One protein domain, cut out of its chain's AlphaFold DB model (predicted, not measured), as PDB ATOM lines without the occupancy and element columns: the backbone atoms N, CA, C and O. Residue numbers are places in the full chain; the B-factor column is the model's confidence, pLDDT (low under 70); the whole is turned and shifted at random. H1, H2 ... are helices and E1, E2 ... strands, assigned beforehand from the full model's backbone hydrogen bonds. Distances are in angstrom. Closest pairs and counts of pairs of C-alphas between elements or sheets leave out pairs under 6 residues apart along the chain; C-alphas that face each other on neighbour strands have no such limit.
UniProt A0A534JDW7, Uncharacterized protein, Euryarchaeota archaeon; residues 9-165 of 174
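This is residues 9 to 165 of the 174 residues of an uncharacterized protein of Euryarchaeota archaeon (UniProt A0A534JDW7). One twisted antiparallel sheet of five strands has the long helix H5 running along one face, with the shorter helices H1, H4 and H6 over that same face. H3 packs on the end of the sheet where E4 ends, and H2 only grazes the sheet. The printed part has 157 residues, with six named helices and five named strands in the order H1 H2 E1 E2 E3 E4 H3 H4 E5 H5 H6; the sheet's order is E1 E2 E3 E4 E5, and the class is mixed, helices and strands. It is compact, with a radius of gyration of the C-alphas of 14.8 A and spans of 43 by 32 by 31 A.

H1, residues 9 to 17, begins at C-alpha 9 (-45.368, -36.295, 9.989) and is 12.8 A long. H2 is residues 23 to 28 and E1 residues 30 to 34. E2, residues 39 to 48, is 24.2 A long; E3, residues 51 to 60, 23.7 A; and E4, residues 75 to 83, 22.5 A. H3 is residues 88 to 95, H4, residues 100 to 110, is 15.9 A long, and E5, residues 125 to 130, is 17.2 A. H5, residues 136 to 156, is 30.9 A long and begins at (-39.025, -36.905, 14.960). H6, residues 159 to 165, ends at C-alpha 165 (-45.594, -0.546, 1.868).

E1 to E4 form a meander, each strand the antiparallel neighbour of the one before. Within hydrogen-bond range are N 32 and O 43 across the neighbours E1 and E2, at 2.9 A, N 44 and O 55 across E2 and E3, at 2.9 A, N 56 and O 79 across E3 and E4, at 3.0 A, and N 78 and O 127 across the antiparallel neighbours E4 and E5, at 2.8 A. E2 bends by 65 degrees at residue 42, E3 by 73 at 57 and E4 by 56 at 80. With H1, H3, H4, H5 and H6 the sheet makes two layers, helices on one face of a sheet. H5 has a height over the sheet of 9.4 A; its closest C-alpha pair with E4 is Ala 143 and Ala 76, 6.3 A. H5 touches H1 with residues 136 to 144 alone, closest C-alphas Ala 140 and Ala 14, 4.4 A, at a steep tilt of 38 degrees, the same way. H5 touches H4 with residues 152 to 156 alone, closest C-alphas Ala 153 and Ser 108, 4.8 A, at a steep tilt of 65 degrees, opposite ways. H3 and H4 touch only at the corner, closest C-alphas Val 94 and Phe 101, 5.2 A. H2 and H6 are close but not clearly touching, closest C-alphas Asn 28 and Gln 164, 7.3 A. Every O i to N i+4 pair is within hydrogen-bond range in H1, H2, H3 and H6, against 5 of 7 in H4 and 14 of 17 in H5.

The C-alphas farthest apart, of Asp 49 and Pro 135, are 44.1 A apart. The printed part has no cut. The links E3 to E4 and H4 to E5 are long, 14 residues each. Mean pLDDT of the printed part is 94.1, and no printed residue is under 70.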
ATOM      1  N   GLN A   9     -44.716 -36.489   8.685       95.44
ATOM      2  CA  GLN A   9     -45.368 -36.295   9.989       95.44
ATOM      3  C   GLN A   9     -44.619 -35.322  10.927       95.44
ATOM      4  O   GLN A   9     -45.261 -34.388  11.426       95.44
ATOM      5  N   PRO A  10     -43.294 -35.441  11.150       95.56
ATOM      6  CA  PRO A  10     -42.574 -34.477  11.985       95.56
ATOM      7  C   PRO A  10     -42.507 -33.077  11.348       95.56
ATOM      8  O   PRO A  10     -42.605 -32.076  12.062       95.56
ATOM      9  N   LEU A  11     -42.463 -32.980  10.012       96.88
ATOM     10  CA  LEU A  11     -42.526 -31.696   9.297       96.88
ATOM     11  C   LEU A  11     -43.877 -31.005   9.518       96.88
ATOM     12  O   LEU A  11     -43.939 -29.810   9.806       96.88
ATOM     13  N   ALA A  12     -44.971 -31.770   9.454       96.81
ATOM     14  CA  ALA A  12     -46.313 -31.285   9.758       96.81
ATOM     15  C   ALA A  12     -46.413 -30.779  11.204       96.81
ATOM     16  O   ALA A  12     -46.990 -29.718  11.451       96.81
ATOM     17  N   ARG A  13     -45.820 -31.505  12.167       96.94
ATOM     18  CA  ARG A  13     -45.771 -31.096  13.583       96.94
ATOM     19  C   ARG A  13     -45.028 -29.769  13.754       96.94
ATOM     20  O   ARG A  13     -45.533 -28.903  14.468       96.94
ATOM     21  N   ALA A  14     -43.904 -29.579  13.061       96.50
ATOM     22  CA  ALA A  14     -43.194 -28.301  13.041       96.50
ATOM     23  C   ALA A  14     -44.062 -27.173  12.454       96.50
ATOM     24  O   ALA A  14     -44.258 -26.137  13.087       96.50
ATOM     25  N   MET A  15     -44.668 -27.385  11.281       96.25
ATOM     26  CA  MET A  15     -45.486 -26.354  10.628       96.25
ATOM     27  C   MET A  15     -46.749 -25.990  11.422       96.25
ATOM     28  O   MET A  15     -47.162 -24.830  11.407       96.25
ATOM     29  N   ARG A  16     -47.343 -26.936  12.165       95.44
ATOM     30  CA  ARG A  16     -48.458 -26.650  13.085       95.44
ATOM     31  C   ARG A  16     -48.050 -25.697  14.207       95.44
ATOM     32  O   ARG A  16     -48.774 -24.745  14.478       95.44
ATOM     33  N   ARG A  17     -46.876 -25.892  14.809       94.44
ATOM     34  CA  ARG A  17     -46.335 -24.981  15.837       94.44
ATOM     35  C   ARG A  17     -46.053 -23.580  15.284       94.44
ATOM     36  O   ARG A  17     -46.219 -22.592  15.991       94.44
ATOM     37  N   MET A  18     -45.722 -23.479  13.998       93.75
ATOM     38  CA  MET A  18     -45.498 -22.198  13.324       93.75
ATOM     39  C   MET A  18     -46.778 -21.421  12.981       93.75
ATOM     40  O   MET A  18     -46.679 -20.294  12.500       93.75
ATOM     41  N   GLN A  19     -47.983 -21.949  13.236       89.56
ATOM     42  CA  GLN A  19     -49.230 -21.261  12.871       89.56
ATOM     43  C   GLN A  19     -49.384 -19.878  13.517       89.56
ATOM     44  O   GLN A  19     -49.770 -18.932  12.823       89.56
ATOM     45  N   ILE A  20     -49.078 -19.753  14.813       87.81
ATOM     46  CA  ILE A  20     -49.178 -18.483  15.548       87.81
ATOM     47  C   ILE A  20     -48.071 -17.510  15.108       87.81
ATOM     48  O   ILE A  20     -48.411 -16.398  14.699       87.81
ATOM     49  N   PRO A  21     -46.779 -17.900  15.074       85.88
ATOM     50  CA  PRO A  21     -45.722 -17.027  14.556       85.88
ATOM     51  C   PRO A  21     -45.966 -16.520  13.128       85.88
ATOM     52  O   PRO A  21     -45.691 -15.363  12.811       85.88
ATOM     53  N   LEU A  22     -46.545 -17.357  12.262       86.81
ATOM     54  CA  LEU A  22     -46.851 -17.005  10.873       86.81
ATOM     55  C   LEU A  22     -48.138 -16.184  10.709       86.81
ATOM     56  O   LEU A  22     -48.467 -15.793   9.585       86.81
ATOM     57  N   ARG A  23     -48.868 -15.877  11.790       88.50
ATOM     58  CA  ARG A  23     -50.151 -15.159  11.729       88.50
ATOM     59  C   ARG A  23     -50.036 -13.818  11.006       88.50
ATOM     60  O   ARG A  23     -50.832 -13.552  10.109       88.50
ATOM     61  N   ARG A  24     -49.015 -13.010  11.319       81.62
ATOM     62  CA  ARG A  24     -48.805 -11.701  10.665       81.62
ATOM     63  C   ARG A  24     -48.538 -11.824   9.165       81.62
ATOM     64  O   ARG A  24     -48.974 -10.965   8.402       81.62
ATOM     65  N   ILE A  25     -47.846 -12.881   8.734       86.50
ATOM     66  CA  ILE A  25     -47.653 -13.158   7.306       86.50
ATOM     67  C   ILE A  25     -49.002 -13.491   6.665       86.50
ATOM     68  O   ILE A  25     -49.375 -12.885   5.667       86.50
ATOM     69  N   ARG A  26     -49.770 -14.397   7.273       86.44
ATOM     70  CA  ARG A  26     -51.080 -14.821   6.755       86.44
ATOM     71  C   ARG A  26     -52.103 -13.688   6.659       86.44
ATOM     72  O   ARG A  26     -52.959 -13.740   5.791       86.44
ATOM     73  N   GLN A  27     -52.018 -12.689   7.535       88.12
ATOM     74  CA  GLN A  27     -52.928 -11.538   7.538       88.12
ATOM     75  C   GLN A  27     -52.639 -10.531   6.419       88.12
ATOM     76  O   GLN A  27     -53.549  -9.846   5.973       88.12
ATOM     77  N   ASN A  28     -51.386 -10.424   5.968       90.31
ATOM     78  CA  ASN A  28     -50.952  -9.317   5.105       90.31
ATOM     79  C   ASN A  28     -50.448  -9.752   3.721       90.31
ATOM     80  O   ASN A  28     -50.156  -8.909   2.870       90.31
ATOM     81  N   PHE A  29     -50.307 -11.056   3.496       94.75
ATOM     82  CA  PHE A  29     -49.762 -11.637   2.275       94.75
ATOM     83  C   PHE A  29     -50.662 -12.765   1.774       94.75
ATOM     84  O   PHE A  29     -51.328 -13.440   2.556       94.75
ATOM     85  N   GLN A  30     -50.645 -13.012   0.463       96.31
ATOM     86  CA  GLN A  30     -51.191 -14.255  -0.081       96.31
ATOM     87  C   GLN A  30     -50.350 -15.417   0.437       96.31
ATOM     88  O   GLN A  30     -49.133 -15.281   0.567       96.31
ATOM     89  N   THR A  31     -50.980 -16.551   0.738       96.56
ATOM     90  CA  THR A  31     -50.271 -17.735   1.233       96.56
ATOM     91  C   THR A  31     -50.779 -19.008   0.575       96.56
ATOM     92  O   THR A  31     -51.938 -19.089   0.179       96.56
ATOM     93  N   ARG A  32     -49.909 -20.016   0.477       96.44
ATOM     94  CA  ARG A  32     -50.229 -21.349  -0.046       96.44
ATOM     95  C   ARG A  32     -49.435 -22.401   0.715       96.44
ATOM     96  O   ARG A  32     -48.249 -22.195   0.967       96.44
ATOM     97  N   ASP A  33     -50.080 -23.491   1.117       96.50
ATOM     98  CA  ASP A  33     -49.347 -24.657   1.623       96.50
ATOM     99  C   ASP A  33     -48.713 -25.394   0.443       96.50
ATOM    100  O   ASP A  33     -49.348 -25.584  -0.589       96.50
ATOM    101  N   VAL A  34     -47.450 -25.768   0.584       96.62
ATOM    102  CA  VAL A  34     -46.669 -26.495  -0.422       96.62
ATOM    103  C   VAL A  34     -46.359 -27.865   0.159       96.62
ATOM    104  O   VAL A  34     -45.930 -27.953   1.311       96.62
ATOM    105  N   ARG A  35     -46.642 -28.929  -0.593       95.19
ATOM    106  CA  ARG A  35     -46.447 -30.329  -0.160       95.19
ATOM    107  C   ARG A  35     -45.921 -31.228  -1.289       95.19
ATOM    108  O   ARG A  35     -45.944 -32.457  -1.150       95.19
ATOM    109  N   ASP A  36     -45.500 -30.602  -2.381       91.00
ATOM    110  CA  ASP A  36     -45.138 -31.148  -3.683       91.00
ATOM    111  C   ASP A  36     -43.807 -30.545  -4.175       91.00
ATOM    112  O   ASP A  36     -43.227 -29.673  -3.524       91.00
ATOM    113  N   GLY A  37     -43.293 -31.052  -5.303       88.81
ATOM    114  CA  GLY A  37     -42.105 -30.500  -5.972       88.81
ATOM    115  C   GLY A  37     -40.862 -30.428  -5.083       88.81
ATOM    116  O   GLY A  37     -40.153 -29.427  -5.103       88.81
ATOM    117  N   GLY A  38     -40.652 -31.435  -4.230       93.38
ATOM    118  CA  GLY A  38     -39.507 -31.468  -3.318       93.38
ATOM    119  C   GLY A  38     -39.579 -30.490  -2.144       93.38
ATOM    120  O   GLY A  38     -38.581 -30.321  -1.446       93.38
ATOM    121  N   LEU A  39     -40.729 -29.854  -1.895       96.12
ATOM    122  CA  LEU A  39     -40.907 -28.879  -0.821       96.12
ATOM    123  C   LEU A  39     -42.075 -29.237   0.107       96.12
ATOM    124  O   LEU A  39     -43.120 -29.743  -0.305       96.12
ATOM    125  N   TYR A  40     -41.926 -28.895   1.386       97.56
ATOM    126  CA  TYR A  40     -42.985 -29.014   2.385       97.56
ATOM    127  C   TYR A  40     -43.028 -27.777   3.284       97.56
ATOM    128  O   TYR A  40     -42.101 -27.546   4.054       97.56
ATOM    129  N   GLY A  41     -44.087 -26.969   3.234       97.31
ATOM    130  CA  GLY A  41     -44.179 -25.771   4.071       97.31
ATOM    131  C   GLY A  41     -45.213 -24.748   3.623       97.31
ATOM    132  O   GLY A  41     -46.235 -25.085   3.031       97.31
ATOM    133  N   LYS A  42     -44.945 -23.473   3.916       97.00
ATOM    134  CA  LYS A  42     -45.827 -22.339   3.629       97.00
ATOM    135  C   LYS A  42     -45.110 -21.343   2.720       97.00
ATOM    136  O   LYS A  42     -44.147 -20.689   3.118       97.00
ATOM    137  N   LEU A  43     -45.630 -21.195   1.507       97.44
ATOM    138  CA  LEU A  43     -45.284 -20.115   0.592       97.44
ATOM    139  C   LEU A  43     -46.133 -18.888   0.927       97.44
ATOM    140  O   LEU A  43     -47.326 -19.017   1.212       97.44
ATOM    141  N   TRP A  44     -45.543 -17.703   0.850       96.69
ATOM    142  CA  TRP A  44     -46.257 -16.445   1.023       96.69
ATOM    143  C   TRP A  44     -45.708 -15.368   0.094       96.69
ATOM    144  O   TRP A  44     -44.523 -15.363  -0.230       96.69
ATOM    145  N   TRP A  45     -46.565 -14.467  -0.379       97.12
ATOM    146  CA  TRP A  45     -46.152 -13.400  -1.285       97.12
ATOM    147  C   TRP A  45     -47.138 -12.240  -1.341       97.12
ATOM    148  O   TRP A  45     -48.319 -12.353  -1.017       97.12
ATOM    149  N   ARG A  46     -46.639 -11.106  -1.825       95.12
ATOM    150  CA  ARG A  46     -47.429  -9.961  -2.261       95.12
ATOM    151  C   ARG A  46     -47.287  -9.810  -3.777       95.12
ATOM    152  O   ARG A  46     -46.154  -9.713  -4.258       95.12
ATOM    153  N   PRO A  47     -48.394  -9.797  -4.541       94.44
ATOM    154  CA  PRO A  47     -48.345  -9.479  -5.960       94.44
ATOM    155  C   PRO A  47     -48.077  -7.980  -6.156       94.44
ATOM    156  O   PRO A  47     -48.670  -7.135  -5.481       94.44
ATOM    157  N   LEU A  48     -47.177  -7.663  -7.082       91.25
ATOM    158  CA  LEU A  48     -46.783  -6.315  -7.475       91.25
ATOM    159  C   LEU A  48     -46.587  -6.315  -8.988       91.25
ATOM    160  O   LEU A  48     -45.572  -6.821  -9.435       91.25
ATOM    161  N   ASP A  49     -47.570  -5.802  -9.728       86.56
ATOM    162  CA  ASP A  49     -47.583  -5.600 -11.191       86.56
ATOM    163  C   ASP A  49     -46.561  -6.426 -11.991       86.56
ATOM    164  O   ASP A  49     -45.424  -6.010 -12.182       86.56
ATOM    165  N   GLY A  50     -46.949  -7.639 -12.393       90.38
ATOM    166  CA  GLY A  50     -46.070  -8.554 -13.135       90.38
ATOM    167  C   GLY A  50     -45.036  -9.309 -12.288       90.38
ATOM    168  O   GLY A  50     -44.331 -10.169 -12.810       90.38
ATOM    169  N   ALA A  51     -44.964  -9.055 -10.979       95.00
ATOM    170  CA  ALA A  51     -44.045  -9.719 -10.061       95.00
ATOM    171  C   ALA A  51     -44.682 -10.149  -8.733       95.00
ATOM    172  O   ALA A  51     -45.795  -9.772  -8.357       95.00
ATOM    173  N   ARG A  52     -43.936 -10.965  -7.991       96.31
ATOM    174  CA  ARG A  52     -44.237 -11.428  -6.638       96.31
ATOM    175  C   ARG A  52     -43.014 -11.209  -5.765       96.31
ATOM    176  O   ARG A  52     -41.920 -11.652  -6.112       96.31
ATOM    177  N   VAL A  53     -43.217 -10.556  -4.629       97.06
ATOM    178  CA  VAL A  53     -42.207 -10.432  -3.572       97.06
ATOM    179  C   VAL A  53     -42.721 -11.187  -2.364       97.06
ATOM    180  O   VAL A  53     -43.857 -10.974  -1.942       97.06
ATOM    181  N   GLY A  54     -41.921 -12.096  -1.831       96.69
ATOM    182  CA  GLY A  54     -42.402 -13.004  -0.805       96.69
ATOM    183  C   GLY A  54     -41.308 -13.874  -0.236       96.69
ATOM    184  O   GLY A  54     -40.129 -13.535  -0.312       96.69
ATOM    185  N   GLY A  55     -41.713 -15.010   0.309       96.75
ATOM    186  CA  GLY A  55     -40.802 -15.987   0.860       96.75
ATOM    187  C   GLY A  55     -41.446 -17.344   1.067       96.75
ATOM    188  O   GLY A  55     -42.610 -17.580   0.735       96.75
ATOM    189  N   PHE A  56     -40.658 -18.246   1.627       97.06
ATOM    190  CA  PHE A  56     -41.085 -19.587   1.985       97.06
ATOM    191  C   PHE A  56     -40.472 -19.973   3.328       97.06
ATOM    192  O   PHE A  56     -39.320 -19.643   3.605       97.06
ATOM    193  N   PHE A  57     -41.273 -20.652   4.145       96.31
ATOM    194  CA  PHE A  57     -40.854 -21.300   5.384       96.31
ATOM    195  C   PHE A  57     -41.230 -22.770   5.294       96.31
ATOM    196  O   PHE A  57     -42.404 -23.086   5.078       96.31
ATOM    197  N   GLY A  58     -40.265 -23.659   5.475       97.62
ATOM    198  CA  GLY A  58     -40.541 -25.083   5.419       97.62
ATOM    199  C   GLY A  58     -39.290 -25.905   5.221       97.62
ATOM    200  O   GLY A  58     -38.240 -25.593   5.772       97.62
ATOM    201  N   PHE A  59     -39.421 -26.964   4.439       98.19
ATOM    202  CA  PHE A  59     -38.398 -27.969   4.257       98.19
ATOM    203  C   PHE A  59     -38.192 -28.267   2.781       98.19
ATOM    204  O   PHE A  59     -39.164 -28.329   2.024       98.19
ATOM    205  N   ILE A  60     -36.939 -28.502   2.411       97.50
ATOM    206  CA  ILE A  60     -36.579 -29.246   1.209       97.50
ATOM    207  C   ILE A  60     -36.651 -30.731   1.572       97.50
ATOM    208  O   ILE A  60     -36.050 -31.175   2.557       97.50
ATOM    209  N   THR A  61     -37.432 -31.481   0.805       96.56
ATOM    210  CA  THR A  61     -37.653 -32.924   0.965       96.56
ATOM    211  C   THR A  61     -37.108 -33.741  -0.203       96.56
ATOM    212  O   THR A  61     -37.025 -34.956  -0.081       96.56
ATOM    213  N   ASP A  62     -36.741 -33.084  -1.303       94.62
ATOM    214  CA  ASP A  62     -36.021 -33.663  -2.438       94.62
ATOM    215  C   ASP A  62     -34.856 -32.722  -2.792       94.62
ATOM    216  O   ASP A  62     -35.099 -31.520  -2.930       94.62
ATOM    217  N   PRO A  63     -33.600 -33.201  -2.865       93.31
ATOM    218  CA  PRO A  63     -32.458 -32.357  -3.215       93.31
ATOM    219  C   PRO A  63     -32.485 -31.821  -4.656       93.31
ATOM    220  O   PRO A  63     -31.741 -30.886  -4.948       93.31
ATOM    221  N   GLU A  64     -33.303 -32.395  -5.543       91.56
ATOM    222  CA  GLU A  64     -33.406 -31.983  -6.946       91.56
ATOM    223  C   GLU A  64     -33.808 -30.498  -7.080       91.56
ATOM    224  O   GLU A  64     -34.763 -30.026  -6.455       91.56
ATOM    225  N   GLY A  65     -33.047 -29.736  -7.871       86.56
ATOM    226  CA  GLY A  65     -33.199 -28.286  -8.052       86.56
ATOM    227  C   GLY A  65     -32.543 -27.417  -6.968       86.56
ATOM    228  O   GLY A  65     -32.658 -26.188  -7.022       86.56
ATOM    229  N   TRP A  66     -31.867 -28.035  -5.993       89.88
ATOM    230  CA  TRP A  66     -31.143 -27.381  -4.895       89.88
ATOM    231  C   TRP A  66     -29.680 -27.844  -4.802       89.88
ATOM    232  O   TRP A  66     -29.078 -27.830  -3.726       89.88
ATOM    233  N   GLU A  67     -29.091 -28.274  -5.918       89.44
ATOM    234  CA  GLU A  67     -27.770 -28.911  -5.986       89.44
ATOM    235  C   GLU A  67     -26.655 -28.020  -5.429       89.44
ATOM    236  O   GLU A  67     -25.701 -28.501  -4.818       89.44
ATOM    237  N   ASP A  68     -26.797 -26.706  -5.582       88.62
ATOM    238  CA  ASP A  68     -25.865 -25.713  -5.062       88.62
ATOM    239  C   ASP A  68     -25.832 -25.659  -3.526       88.62
ATOM    240  O   ASP A  68     -24.812 -25.280  -2.952       88.62
ATOM    241  N   LEU A  69     -26.921 -26.060  -2.861       89.06
ATOM    242  CA  LEU A  69     -26.996 -26.140  -1.401       89.06
ATOM    243  C   LEU A  69     -26.529 -27.486  -0.852       89.06
ATOM    244  O   LEU A  69     -26.248 -27.576   0.342       89.06
ATOM    245  N   LYS A  70     -26.478 -28.525  -1.700       92.50
ATOM    246  CA  LYS A  70     -26.208 -29.919  -1.309       92.50
ATOM    247  C   LYS A  70     -27.026 -30.340  -0.067       92.50
ATOM    248  O   LYS A  70     -26.443 -30.762   0.936       92.50
ATOM    249  N   PRO A  71     -28.366 -30.183  -0.079       93.19
ATOM    250  CA  PRO A  71     -29.175 -30.333   1.124       93.19
ATOM    251  C   PRO A  71     -29.150 -31.776   1.635       93.19
ATOM    252  O   PRO A  71     -29.283 -32.735   0.873       93.19
ATOM    253  N   SER A  72     -29.042 -31.928   2.955       94.56
ATOM    254  CA  SER A  72     -29.198 -33.225   3.614       94.56
ATOM    255  C   SER A  72     -30.639 -33.365   4.077       94.56
ATOM    256  O   SER A  72     -30.995 -32.945   5.176       94.56
ATOM    257  N   VAL A  73     -31.481 -33.925   3.208       94.69
ATOM    258  CA  VAL A  73     -32.932 -33.927   3.423       94.69
ATOM    259  C   VAL A  73     -33.359 -34.752   4.657       94.69
ATOM    260  O   VAL A  73     -32.777 -35.809   4.918       94.69
ATOM    261  N   PRO A  74     -34.386 -34.304   5.413       96.81
ATOM    262  CA  PRO A  74     -35.053 -33.006   5.283       96.81
ATOM    263  C   PRO A  74     -34.143 -31.836   5.675       96.81
ATOM    264  O   PRO A  74     -33.482 -31.866   6.708       96.81
ATOM    265  N   GLU A  75     -34.165 -30.768   4.886       97.69
ATOM    266  CA  GLU A  75     -33.412 -29.538   5.148       97.69
ATOM    267  C   GLU A  75     -34.412 -28.430   5.480       97.69
ATOM    268  O   GLU A  75     -35.248 -28.091   4.644       97.69
ATOM    269  N   ALA A  76     -34.375 -27.870   6.689       98.25
ATOM    270  CA  ALA A  76     -35.225 -26.727   7.013       98.25
ATOM    271  C   ALA A  76     -34.707 -25.486   6.288       98.25
ATOM    272  O   ALA A  76     -33.508 -25.222   6.300       98.25
ATOM    273  N   VAL A  77     -35.605 -24.706   5.694       97.75
ATOM    274  CA  VAL A  77     -35.262 -23.551   4.869       97.75
ATOM    275  C   VAL A  77     -36.192 -22.371   5.142       97.75
ATOM    276  O   VAL A  77     -37.412 -22.508   5.281       97.75
ATOM    277  N   VAL A  78     -35.589 -21.188   5.199       97.62
ATOM    278  CA  VAL A  78     -36.267 -19.898   5.107       97.62
ATOM    279  C   VAL A  78     -35.661 -19.141   3.944       97.62
ATOM    280  O   VAL A  78     -34.449 -18.941   3.889       97.62
ATOM    281  N   LEU A  79     -36.504 -18.693   3.024       96.31
ATOM    282  CA  LEU A  79     -36.060 -17.886   1.895       96.31
ATOM    283  C   LEU A  79     -36.966 -16.688   1.669       96.31
ATOM    284  O   LEU A  79     -38.147 -16.702   2.027       96.31
ATOM    285  N   ALA A  80     -36.405 -15.672   1.023       97.75
ATOM    286  CA  ALA A  80     -37.161 -14.584   0.434       97.75
ATOM    287  C   ALA A  80     -36.826 -14.455  -1.051       97.75
ATOM    288  O   ALA A  80     -35.697 -14.711  -1.470       97.75
ATOM    289  N   PHE A  81     -37.809 -14.051  -1.849       97.88
ATOM    290  CA  PHE A  81     -37.678 -13.985  -3.297       97.88
ATOM    291  C   PHE A  81     -38.304 -12.735  -3.905       97.88
ATOM    292  O   PHE A  81     -39.229 -12.130  -3.353       97.88
ATOM    293  N   VAL A  82     -37.833 -12.418  -5.111       97.69
ATOM    294  CA  VAL A  82     -38.522 -11.557  -6.074       97.69
ATOM    295  C   VAL A  82     -38.608 -12.315  -7.395       97.69
ATOM    296  O   VAL A  82     -37.586 -12.639  -7.996       97.69
ATOM    297  N   ARG A  83     -39.827 -12.626  -7.839       96.81
ATOM    298  CA  ARG A  83     -40.086 -13.408  -9.056       96.81
ATOM    299  C   ARG A  83     -40.967 -12.617 -10.033       96.81
ATOM    300  O   ARG A  83     -41.919 -12.001  -9.562       96.81
ATOM    301  N   PRO A  84     -40.713 -12.665 -11.353       95.75
ATOM    302  CA  PRO A  84     -39.554 -13.296 -11.994       95.75
ATOM    303  C   PRO A  84     -38.259 -12.493 -11.767       95.75
ATOM    304  O   PRO A  84     -38.309 -11.292 -11.502       95.75
ATOM    305  N   ARG A  85     -37.092 -13.144 -11.904       95.00
ATOM    306  CA  ARG A  85     -35.766 -12.504 -11.730       95.00
ATOM    307  C   ARG A  85     -35.558 -11.316 -12.674       95.00
ATOM    308  O   ARG A  85     -34.965 -10.321 -12.285       95.00
ATOM    309  N   ALA A  86     -36.069 -11.411 -13.901       94.25
ATOM    310  CA  ALA A  86     -35.945 -10.356 -14.907       94.25
ATOM    311  C   ALA A  86     -36.728  -9.075 -14.554       94.25
ATOM    312  O   ALA A  86     -36.521  -8.035 -15.174       94.25
ATOM    313  N   HIS A  87     -37.624  -9.120 -13.563       94.75
ATOM    314  CA  HIS A  87     -38.441  -7.966 -13.218       94.75
ATOM    315  C   HIS A  87     -37.599  -6.835 -12.588       94.75
ATOM    316  O   HIS A  87     -36.782  -7.109 -11.703       94.75
ATOM    317  N   PRO A  88     -37.844  -5.545 -12.907       94.69
ATOM    318  CA  PRO A  88     -37.093  -4.418 -12.333       94.69
ATOM    319  C   PRO A  88     -37.088  -4.358 -10.796       94.69
ATOM    320  O   PRO A  88     -36.149  -3.837 -10.184       94.69
ATOM    321  N   LEU A  89     -38.117  -4.921 -10.147       94.56
ATOM    322  CA  LEU A  89     -38.155  -5.055  -8.686       94.56
ATOM    323  C   LEU A  89     -37.017  -5.915  -8.139       94.56
ATOM    324  O   LEU A  89     -36.528  -5.604  -7.057       94.56
ATOM    325  N   HIS A  90     -36.581  -6.954  -8.853       96.12
ATOM    326  CA  HIS A  90     -35.473  -7.802  -8.413       96.12
ATOM    327  C   HIS A  90     -34.175  -6.994  -8.366       96.12
ATOM    328  O   HIS A  90     -33.530  -6.915  -7.319       96.12
ATOM    329  N   ARG A  91     -33.875  -6.240  -9.434       94.31
ATOM    330  CA  ARG A  91     -32.728  -5.320  -9.451       94.31
ATOM    331  C   ARG A  91     -32.780  -4.328  -8.286       94.31
ATOM    332  O   ARG A  91     -31.763  -4.084  -7.641       94.31
ATOM    333  N   ARG A  92     -33.961  -3.766  -7.998       95.50
ATOM    334  CA  ARG A  92     -34.157  -2.781  -6.919       95.50
ATOM    335  C   ARG A  92     -34.011  -3.377  -5.517       95.50
ATOM    336  O   ARG A  92     -33.414  -2.738  -4.657       95.50
ATOM    337  N   LEU A  93     -34.608  -4.540  -5.271       96.50
ATOM    338  CA  LEU A  93     -34.746  -5.115  -3.931       96.50
ATOM    339  C   LEU A  93     -33.634  -6.103  -3.570       96.50
ATOM    340  O   LEU A  93     -33.430  -6.317  -2.378       96.50
ATOM    341  N   VAL A  94     -32.926  -6.655  -4.562       97.12
ATOM    342  CA  VAL A  94     -31.911  -7.706  -4.383       97.12
ATOM    343  C   VAL A  94     -30.526  -7.269  -4.865       97.12
ATOM    344  O   VAL A  94     -29.562  -7.318  -4.103       97.12
ATOM    345  N   VAL A  95     -30.404  -6.835  -6.125       96.62
ATOM    346  CA  VAL A  95     -29.087  -6.666  -6.774       96.62
ATOM    347  C   VAL A  95     -28.367  -5.392  -6.339       96.62
ATOM    348  O   VAL A  95     -27.166  -5.430  -6.078       96.62
ATOM    349  N   ARG A  96     -29.074  -4.255  -6.289       96.06
ATOM    350  CA  ARG A  96     -28.462  -2.950  -5.986       96.06
ATOM    351  C   ARG A  96     -27.780  -2.943  -4.615       96.06
ATOM    352  O   ARG A  96     -28.295  -3.519  -3.658       96.06
ATOM    353  N   LYS A  97     -26.663  -2.213  -4.521       95.06
ATOM    354  CA  LYS A  97     -25.992  -1.942  -3.246       95.06
ATOM    355  C   LYS A  97     -26.952  -1.223  -2.295       95.06
ATOM    356  O   LYS A  97     -27.643  -0.288  -2.701       95.06
ATOM    357  N   GLY A  98     -27.012  -1.671  -1.045       94.19
ATOM    358  CA  GLY A  98     -27.916  -1.117  -0.033       94.19
ATOM    359  C   GLY A  98     -29.388  -1.488  -0.242       94.19
ATOM    360  O   GLY A  98     -30.270  -0.863   0.354       94.19
ATOM    361  N   SER A  99     -29.665  -2.492  -1.079       96.56
ATOM    362  CA  SER A  99     -31.013  -3.014  -1.285       96.56
ATOM    363  C   SER A  99     -31.616  -3.583   0.001       96.56
ATOM    364  O   SER A  99     -30.922  -3.859   0.983       96.56
ATOM    365  N   LEU A 100     -32.936  -3.779  -0.004       96.50
ATOM    366  CA  LEU A 100     -33.641  -4.363   1.134       96.50
ATOM    367  C   LEU A 100     -33.058  -5.732   1.511       96.50
ATOM    368  O   LEU A 100     -32.829  -5.987   2.689       96.50
ATOM    369  N   PHE A 101     -32.771  -6.588   0.529       97.25
ATOM    370  CA  PHE A 101     -32.249  -7.924   0.801       97.25
ATOM    371  C   PHE A 101     -30.820  -7.869   1.350       97.25
ATOM    372  O   PHE A 101     -30.496  -8.589   2.290       97.25
ATOM    373  N   GLU A 102     -29.975  -6.966   0.846       96.38
ATOM    374  CA  GLU A 102     -28.634  -6.761   1.406       96.38
ATOM    375  C   GLU A 102     -28.682  -6.231   2.845       96.38
ATOM    376  O   GLU A 102     -27.911  -6.682   3.693       96.38
ATOM    377  N   LYS A 103     -29.624  -5.328   3.159       95.38
ATOM    378  CA  LYS A 103     -29.845  -4.851   4.534       95.38
ATOM    379  C   LYS A 103     -30.221  -5.996   5.472       95.38
ATOM    380  O   LYS A 103     -29.673  -6.055   6.571       95.38
ATOM    381  N   VAL A 104     -31.105  -6.900   5.042       96.19
ATOM    382  CA  VAL A 104     -31.480  -8.096   5.816       96.19
ATOM    383  C   VAL A 104     -30.270  -9.007   6.006       96.19
ATOM    384  O   VAL A 104     -29.974  -9.363   7.138       96.19
ATOM    385  N   ALA A 105     -29.529  -9.335   4.941       96.62
ATOM    386  CA  ALA A 105     -28.339 -10.187   5.037       96.62
ATOM    387  C   ALA A 105     -27.306  -9.607   6.012       96.62
ATOM    388  O   ALA A 105     -26.781 -10.320   6.864       96.62
ATOM    389  N   ARG A 106     -27.068  -8.293   5.955       94.56
ATOM    390  CA  ARG A 106     -26.173  -7.610   6.889       94.56
ATOM    391  C   ARG A 106     -26.701  -7.655   8.327       94.56
ATOM    392  O   ARG A 106     -25.957  -8.062   9.209       94.56
ATOM    393  N   ARG A 107     -27.967  -7.280   8.564       93.31
ATOM    394  CA  ARG A 107     -28.590  -7.319   9.905       93.31
ATOM    395  C   ARG A 107     -28.590  -8.733  10.487       93.31
ATOM    396  O   ARG A 107     -28.249  -8.908  11.644       93.31
ATOM    397  N   SER A 108     -28.850  -9.745   9.664       94.50
ATOM    398  CA  SER A 108     -28.893 -11.145  10.090       94.50
ATOM    399  C   SER A 108     -27.582 -11.666  10.687       94.50
ATOM    400  O   SER A 108     -27.619 -12.585  11.495       94.50
ATOM    401  N   ARG A 109     -26.433 -11.078  10.322       93.88
ATOM    402  CA  ARG A 109     -25.134 -11.423  10.923       93.88
ATOM    403  C   ARG A 109     -25.004 -10.885  12.344       93.88
ATOM    404  O   ARG A 109     -24.502 -11.601  13.195       93.88
ATOM    405  N   TYR A 110     -25.486  -9.667  12.593       90.00
ATOM    406  CA  TYR A 110     -25.506  -9.075  13.937       90.00
ATOM    407  C   TYR A 110     -26.478  -9.796  14.874       90.00
ATOM    408  O   TYR A 110     -26.238  -9.870  16.067       90.00
ATOM    409  N   GLU A 111     -27.549 -10.357  14.319       88.62
ATOM    410  CA  GLU A 111     -28.539 -11.156  15.050       88.62
ATOM    411  C   GLU A 111     -28.121 -12.632  15.218       88.62
ATOM    412  O   GLU A 111     -28.942 -13.449  15.627       88.62
ATOM    413  N   GLU A 112     -26.894 -13.003  14.822       91.38
ATOM    414  CA  GLU A 112     -26.360 -14.379  14.860       91.38
ATOM    415  C   GLU A 112     -27.213 -15.415  14.093       91.38
ATOM    416  O   GLU A 112     -27.223 -16.618  14.367       91.38
ATOM    417  N   VAL A 113     -27.933 -14.957  13.064       92.50
ATOM    418  CA  VAL A 113     -28.830 -15.771  12.226       92.50
ATOM    419  C   VAL A 113     -28.552 -15.573  10.737       92.50
ATOM    420  O   VAL A 113     -29.458 -15.213   9.982       92.50
ATOM    421  N   PRO A 114     -27.311 -15.811  10.277       94.81
ATOM    422  CA  PRO A 114     -26.852 -15.354   8.974       94.81
ATOM    423  C   PRO A 114     -27.709 -15.901   7.827       94.81
ATOM    424  O   PRO A 114     -27.892 -17.109   7.673       94.81
ATOM    425  N   PHE A 115     -28.203 -14.981   7.001       97.19
ATOM    426  CA  PHE A 115     -28.780 -15.270   5.696       97.19
ATOM    427  C   PHE A 115     -27.728 -15.084   4.602       97.19
ATOM    428  O   PHE A 115     -26.989 -14.097   4.566       97.19
ATOM    429  N   ILE A 116     -27.724 -16.018   3.660       96.69
ATOM    430  CA  ILE A 116     -26.959 -15.957   2.422       96.69
ATOM    431  C   ILE A 116     -27.710 -15.042   1.450       96.69
ATOM    432  O   ILE A 116     -28.890 -15.260   1.165       96.69
ATOM    433  N   LEU A 117     -27.026 -14.019   0.932       97.25
ATOM    434  CA  LEU A 117     -27.535 -13.151  -0.132       97.25
ATOM    435  C   LEU A 117     -27.149 -13.733  -1.496       97.25
ATOM    436  O   LEU A 117     -25.966 -13.877  -1.791       97.25
ATOM    437  N   ARG A 118     -28.140 -14.002  -2.347       95.50
ATOM    438  CA  ARG A 118     -27.959 -14.592  -3.682       95.50
ATOM    439  C   ARG A 118     -28.450 -13.638  -4.765       95.50
ATOM    440  O   ARG A 118     -29.620 -13.635  -5.139       95.50
ATOM    441  N   ARG A 119     -27.566 -12.772  -5.261       95.31
ATOM    442  CA  ARG A 119     -27.945 -11.718  -6.225       95.31
ATOM    443  C   ARG A 119     -28.304 -12.256  -7.613       95.31
ATOM    444  O   ARG A 119     -29.005 -11.584  -8.358       95.31
ATOM    445  N   ASP A 120     -27.837 -13.446  -7.950       92.62
ATOM    446  CA  ASP A 120     -27.994 -14.115  -9.241       92.62
ATOM    447  C   ASP A 120     -29.274 -14.968  -9.340       92.62
ATOM    448  O   ASP A 120     -29.629 -15.436 -10.426       92.62
ATOM    449  N   ARG A 121     -30.009 -15.140  -8.235       92.44
ATOM    450  CA  ARG A 121     -31.166 -16.045  -8.131       92.44
ATOM    451  C   ARG A 121     -32.449 -15.302  -7.803       92.44
ATOM    452  O   ARG A 121     -32.428 -14.175  -7.307       92.44
ATOM    453  N   ALA A 122     -33.590 -15.925  -8.092       91.38
ATOM    454  CA  ALA A 122     -34.883 -15.363  -7.713       91.38
ATOM    455  C   ALA A 122     -35.063 -15.364  -6.183       91.38
ATOM    456  O   ALA A 122     -35.605 -14.410  -5.622       91.38
ATOM    457  N   GLU A 123     -34.560 -16.407  -5.521       94.38
ATOM    458  CA  GLU A 123     -34.447 -16.599  -4.074       94.38
ATOM    459  C   GLU A 123     -33.270 -15.773  -3.548       94.38
ATOM    460  O   GLU A 123     -32.194 -16.286  -3.250       94.38
ATOM    461  N   GLY A 124     -33.464 -14.458  -3.490       95.62
ATOM    462  CA  GLY A 124     -32.398 -13.520  -3.156       95.62
ATOM    463  C   GLY A 124     -31.848 -13.651  -1.735       95.62
ATOM    464  O   GLY A 124     -30.735 -13.204  -1.485       95.62
ATOM    465  N   LEU A 125     -32.603 -14.236  -0.802       97.19
ATOM    466  CA  LEU A 125     -32.145 -14.524   0.557       97.19
ATOM    467  C   LEU A 125     -32.461 -15.959   0.921       97.19
ATOM    468  O   LEU A 125     -33.566 -16.430   0.655       97.19
ATOM    469  N   LEU A 126     -31.519 -16.601   1.599       96.94
ATOM    470  CA  LEU A 126     -31.637 -17.988   2.005       96.94
ATOM    471  C   LEU A 126     -30.962 -18.224   3.355       96.94
ATOM    472  O   LEU A 126     -29.828 -17.811   3.575       96.94
ATOM    473  N   ARG A 127     -31.637 -18.955   4.232       97.38
ATOM    474  CA  ARG A 127     -31.050 -19.599   5.402       97.38
ATOM    475  C   ARG A 127     -31.561 -21.027   5.441       97.38
ATOM    476  O   ARG A 127     -32.749 -21.254   5.215       97.38
ATOM    477  N   HIS A 128     -30.690 -21.976   5.746       97.56
ATOM    478  CA  HIS A 128     -31.072 -23.378   5.830       97.56
ATOM    479  C   HIS A 128     -30.303 -24.113   6.931       97.56
ATOM    480  O   HIS A 128     -29.307 -23.602   7.451       97.56
ATOM    481  N   ARG A 129     -30.836 -25.257   7.360       97.00
ATOM    482  CA  ARG A 129     -30.220 -26.152   8.342       97.00
ATOM    483  C   ARG A 129     -30.717 -27.582   8.126       97.00
ATOM    484  O   ARG A 129     -31.923 -27.835   8.212       97.00
ATOM    485  N   SER A 130     -29.786 -28.520   7.976       96.69
ATOM    486  CA  SER A 130     -30.095 -29.950   7.891       96.69
ATOM    487  C   SER A 130     -30.833 -30.419   9.136       96.69
ATOM    488  O   SER A 130     -30.479 -30.048  10.261       96.69
ATOM    489  N   MET A 131     -31.877 -31.217   8.926       97.12
ATOM    490  CA  MET A 131     -32.664 -31.902   9.952       97.12
ATOM    491  C   MET A 131     -32.481 -33.424   9.893       97.12
ATOM    492  O   MET A 131     -33.086 -34.142  10.690       97.12
ATOM    493  N   ARG A 132     -31.646 -33.914   8.969       95.38
ATOM    494  CA  ARG A 132     -31.359 -35.337   8.789       95.38
ATOM    495  C   ARG A 132     -30.786 -35.956  10.065       95.38
ATOM    496  O   ARG A 132     -29.999 -35.331  10.771       95.38
ATOM    497  N   GLY A 133     -31.203 -37.187  10.357       93.06
ATOM    498  CA  GLY A 133     -30.739 -37.959  11.515       93.06
ATOM    499  C   GLY A 133     -31.335 -37.533  12.860       93.06
ATOM    500  O   GLY A 133     -31.105 -38.207  13.858       93.06
ATOM    501  N   ARG A 134     -32.128 -36.452  12.918       94.75
ATOM    502  CA  ARG A 134     -32.819 -36.060  14.154       94.75
ATOM    503  C   ARG A 134     -34.026 -36.973  14.411       94.75
ATOM    504  O   ARG A 134     -34.807 -37.187  13.482       94.75
ATOM    505  N   PRO A 135     -34.249 -37.430  15.658       95.38
ATOM    506  CA  PRO A 135     -35.511 -38.053  16.050       95.38
ATOM    507  C   PRO A 135     -36.698 -37.122  15.777       95.38
ATOM    508  O   PRO A 135     -36.564 -35.906  15.902       95.38
ATOM    509  N   ASP A 136     -37.866 -37.672  15.450       94.00
ATOM    510  CA  ASP A 136     -39.025 -36.905  14.960       94.00
ATOM    511  C   ASP A 136     -39.454 -35.751  15.885       94.00
ATOM    512  O   ASP A 136     -39.808 -34.661  15.421       94.00
ATOM    513  N   GLU A 137     -39.405 -35.961  17.200       90.75
ATOM    514  CA  GLU A 137     -39.768 -34.933  18.180       90.75
ATOM    515  C   GLU A 137     -38.748 -33.794  18.229       90.75
ATOM    516  O   GLU A 137     -39.116 -32.613  18.196       90.75
ATOM    517  N   ILE A 138     -37.465 -34.165  18.233       95.56
ATOM    518  CA  ILE A 138     -36.335 -33.238  18.213       95.56
ATOM    519  C   ILE A 138     -36.302 -32.480  16.892       95.56
ATOM    520  O   ILE A 138     -36.063 -31.275  16.896       95.56
ATOM    521  N   LEU A 139     -36.607 -33.136  15.770       96.44
ATOM    522  CA  LEU A 139     -36.733 -32.506  14.461       96.44
ATOM    523  C   LEU A 139     -37.767 -31.389  14.511       96.44
ATOM    524  O   LEU A 139     -37.474 -30.255  14.129       96.44
ATOM    525  N   ALA A 140     -38.969 -31.692  15.004       95.94
ATOM    526  CA  ALA A 140     -40.050 -30.721  15.031       95.94
ATOM    527  C   ALA A 140     -39.714 -29.507  15.912       95.94
ATOM    528  O   ALA A 140     -40.045 -28.381  15.543       95.94
ATOM    529  N   LEU A 141     -39.068 -29.717  17.065       95.81
ATOM    530  CA  LEU A 141     -38.606 -28.635  17.944       95.81
ATOM    531  C   LEU A 141     -37.470 -27.827  17.302       95.81
ATOM    532  O   LEU A 141     -37.581 -26.608  17.196       95.81
ATOM    533  N   SER A 142     -36.441 -28.504  16.788       96.81
ATOM    534  CA  SER A 142     -35.276 -27.883  16.140       96.81
ATOM    535  C   SER A 142     -35.672 -27.040  14.931       96.81
ATOM    536  O   SER A 142     -35.113 -25.969  14.705       96.81
ATOM    537  N   ALA A 143     -36.639 -27.509  14.142       97.31
ATOM    538  CA  ALA A 143     -37.146 -26.767  13.002       97.31
ATOM    539  C   ALA A 143     -37.938 -25.527  13.435       97.31
ATOM    540  O   ALA A 143     -37.763 -24.462  12.851       97.31
ATOM    541  N   CYS A 144     -38.773 -25.638  14.474       95.31
ATOM    542  CA  CYS A 144     -39.502 -24.487  15.010       95.31
ATOM    543  C   CYS A 144     -38.551 -23.422  15.545       95.31
ATOM    544  O   CYS A 144     -38.697 -22.259  15.177       95.31
ATOM    545  N   ASP A 145     -37.566 -23.822  16.350       95.69
ATOM    546  CA  ASP A 145     -36.511 -22.923  16.815       95.69
ATOM    547  C   ASP A 145     -35.808 -22.260  15.626       95.69
ATOM    548  O   ASP A 145     -35.744 -21.037  15.535       95.69
ATOM    549  N   PHE A 146     -35.386 -23.051  14.636       97.12
ATOM    550  CA  PHE A 146     -34.750 -22.530  13.435       97.12
ATOM    551  C   PHE A 146     -35.616 -21.484  12.707       97.12
ATOM    552  O   PHE A 146     -35.097 -20.434  12.314       97.12
ATOM    553  N   PHE A 147     -36.920 -21.722  12.540       96.19
ATOM    554  CA  PHE A 147     -37.821 -20.776  11.879       96.19
ATOM    555  C   PHE A 147     -38.077 -19.523  12.723       96.19
ATOM    556  O   PHE A 147     -38.019 -18.416  12.189       96.19
ATOM    557  N   MET A 148     -38.309 -19.669  14.029       92.94
ATOM    558  CA  MET A 148     -38.497 -18.552  14.964       92.94
ATOM    559  C   MET A 148     -37.264 -17.658  15.035       92.94
ATOM    560  O   MET A 148     -37.351 -16.435  14.962       92.94
ATOM    561  N   THR A 149     -36.097 -18.275  15.095       93.12
ATOM    562  CA  THR A 149     -34.812 -17.590  15.112       93.12
ATOM    563  C   THR A 149     -34.550 -16.895  13.767       93.12
ATOM    564  O   THR A 149     -34.123 -15.745  13.740       93.12
ATOM    565  N   SER A 150     -34.954 -17.496  12.637       93.94
ATOM    566  CA  SER A 150     -34.919 -16.825  11.321       93.94
ATOM    567  C   SER A 150     -35.784 -15.560  11.258       93.94
ATOM    568  O   SER A 150     -35.433 -14.615  10.552       93.94
ATOM    569  N   PHE A 151     -36.909 -15.518  11.982       88.19
ATOM    570  CA  PHE A 151     -37.797 -14.352  11.998       88.19
ATOM    571  C   PHE A 151     -37.139 -13.100  12.568       88.19
ATOM    572  O   PHE A 151     -37.485 -12.000  12.129       88.19
ATOM    573  N   ARG A 152     -36.173 -13.252  13.483       86.69
ATOM    574  CA  ARG A 152     -35.455 -12.126  14.094       86.69
ATOM    575  C   ARG A 152     -34.845 -11.217  13.034       86.69
ATOM    576  O   ARG A 152     -35.094 -10.019  13.063       86.69
ATOM    577  N   ALA A 153     -34.201 -11.788  12.012       87.00
ATOM    578  CA  ALA A 153     -33.628 -11.021  10.906       87.00
ATOM    579  C   ALA A 153     -34.678 -10.250  10.090       87.00
ATOM    580  O   ALA A 153     -34.391  -9.163   9.594       87.00
ATOM    581  N   PHE A 154     -35.893 -10.783   9.921       88.19
ATOM    582  CA  PHE A 154     -36.967 -10.095   9.191       88.19
ATOM    583  C   PHE A 154     -37.621  -8.993  10.023       88.19
ATOM    584  O   PHE A 154     -38.020  -7.969   9.465       88.19
ATOM    585  N   TRP A 155     -37.735  -9.187  11.337       85.38
ATOM    586  CA  TRP A 155     -38.253  -8.170  12.249       85.38
ATOM    587  C   TRP A 155     -37.255  -7.041  12.452       85.38
ATOM    588  O   TRP A 155     -37.618  -5.889  12.243       85.38
ATOM    589  N   SER A 156     -35.991  -7.360  12.736       85.62
ATOM    590  CA  SER A 156     -34.961  -6.348  12.959       85.62
ATOM    591  C   SER A 156     -34.636  -5.545  11.706       85.62
ATOM    592  O   SER A 156     -34.020  -4.493  11.814       85.62
ATOM    593  N   SER A 157     -35.051  -5.987  10.511       85.94
ATOM    594  CA  SER A 157     -34.852  -5.301   9.224       85.94
ATOM    595  C   SER A 157     -36.079  -4.568   8.668       85.94
ATOM    596  O   SER A 157     -36.002  -4.045   7.555       85.94
ATOM    597  N   ASP A 158     -37.204  -4.548   9.393       90.31
ATOM    598  CA  ASP A 158     -38.500  -4.048   8.902       90.31
ATOM    599  C   ASP A 158     -38.921  -4.668   7.559       90.31
ATOM    600  O   ASP A 158     -39.655  -4.065   6.766       90.31
ATOM    601  N   PHE A 159     -38.457  -5.888   7.273       93.19
ATOM    602  CA  PHE A 159     -38.576  -6.516   5.959       93.19
ATOM    603  C   PHE A 159     -40.032  -6.647   5.519       93.19
ATOM    604  O   PHE A 159     -40.419  -6.189   4.442       93.19
ATOM    605  N   LEU A 160     -40.862  -7.228   6.388       92.19
ATOM    606  CA  LEU A 160     -42.275  -7.464   6.103       92.19
ATOM    607  C   LEU A 160     -43.043  -6.147   5.940       92.19
ATOM    608  O   LEU A 160     -43.829  -6.018   5.003       92.19
ATOM    609  N   GLN A 161     -42.777  -5.156   6.796       92.25
ATOM    610  CA  GLN A 161     -43.420  -3.841   6.718       92.25
ATOM    611  C   GLN A 161     -43.028  -3.103   5.433       92.25
ATOM    612  O   GLN A 161     -43.876  -2.527   4.750       92.25
ATOM    613  N   THR A 162     -41.749  -3.167   5.060       93.81
ATOM    614  CA  THR A 162     -41.243  -2.563   3.825       93.81
ATOM    615  C   THR A 162     -41.906  -3.198   2.609       93.81
ATOM    616  O   THR A 162     -42.384  -2.476   1.734       93.81
ATOM    617  N   ILE A 163     -42.014  -4.535   2.564       93.94
ATOM    618  CA  ILE A 163     -42.704  -5.217   1.462       93.94
ATOM    619  C   ILE A 163     -44.177  -4.821   1.411       93.94
ATOM    620  O   ILE A 163     -44.681  -4.601   0.315       93.94
ATOM    621  N   GLN A 164     -44.872  -4.700   2.546       92.06
ATOM    622  CA  GLN A 164     -46.280  -4.275   2.591       92.06
ATOM    623  C   GLN A 164     -46.488  -2.854   2.054       92.06
ATOM    624  O   GLN A 164     -47.477  -2.602   1.369       92.06
ATOM    625  N   LYS A 165     -45.536  -1.949   2.303       92.38
ATOM    626  CA  LYS A 165     -45.594  -0.546   1.868       92.38
ATOM    627  C   LYS A 165     -45.169  -0.319   0.415       92.38
ATOM    628  O   LYS A 165     -45.338   0.787  -0.088       92.38
TER     629      LYS A 165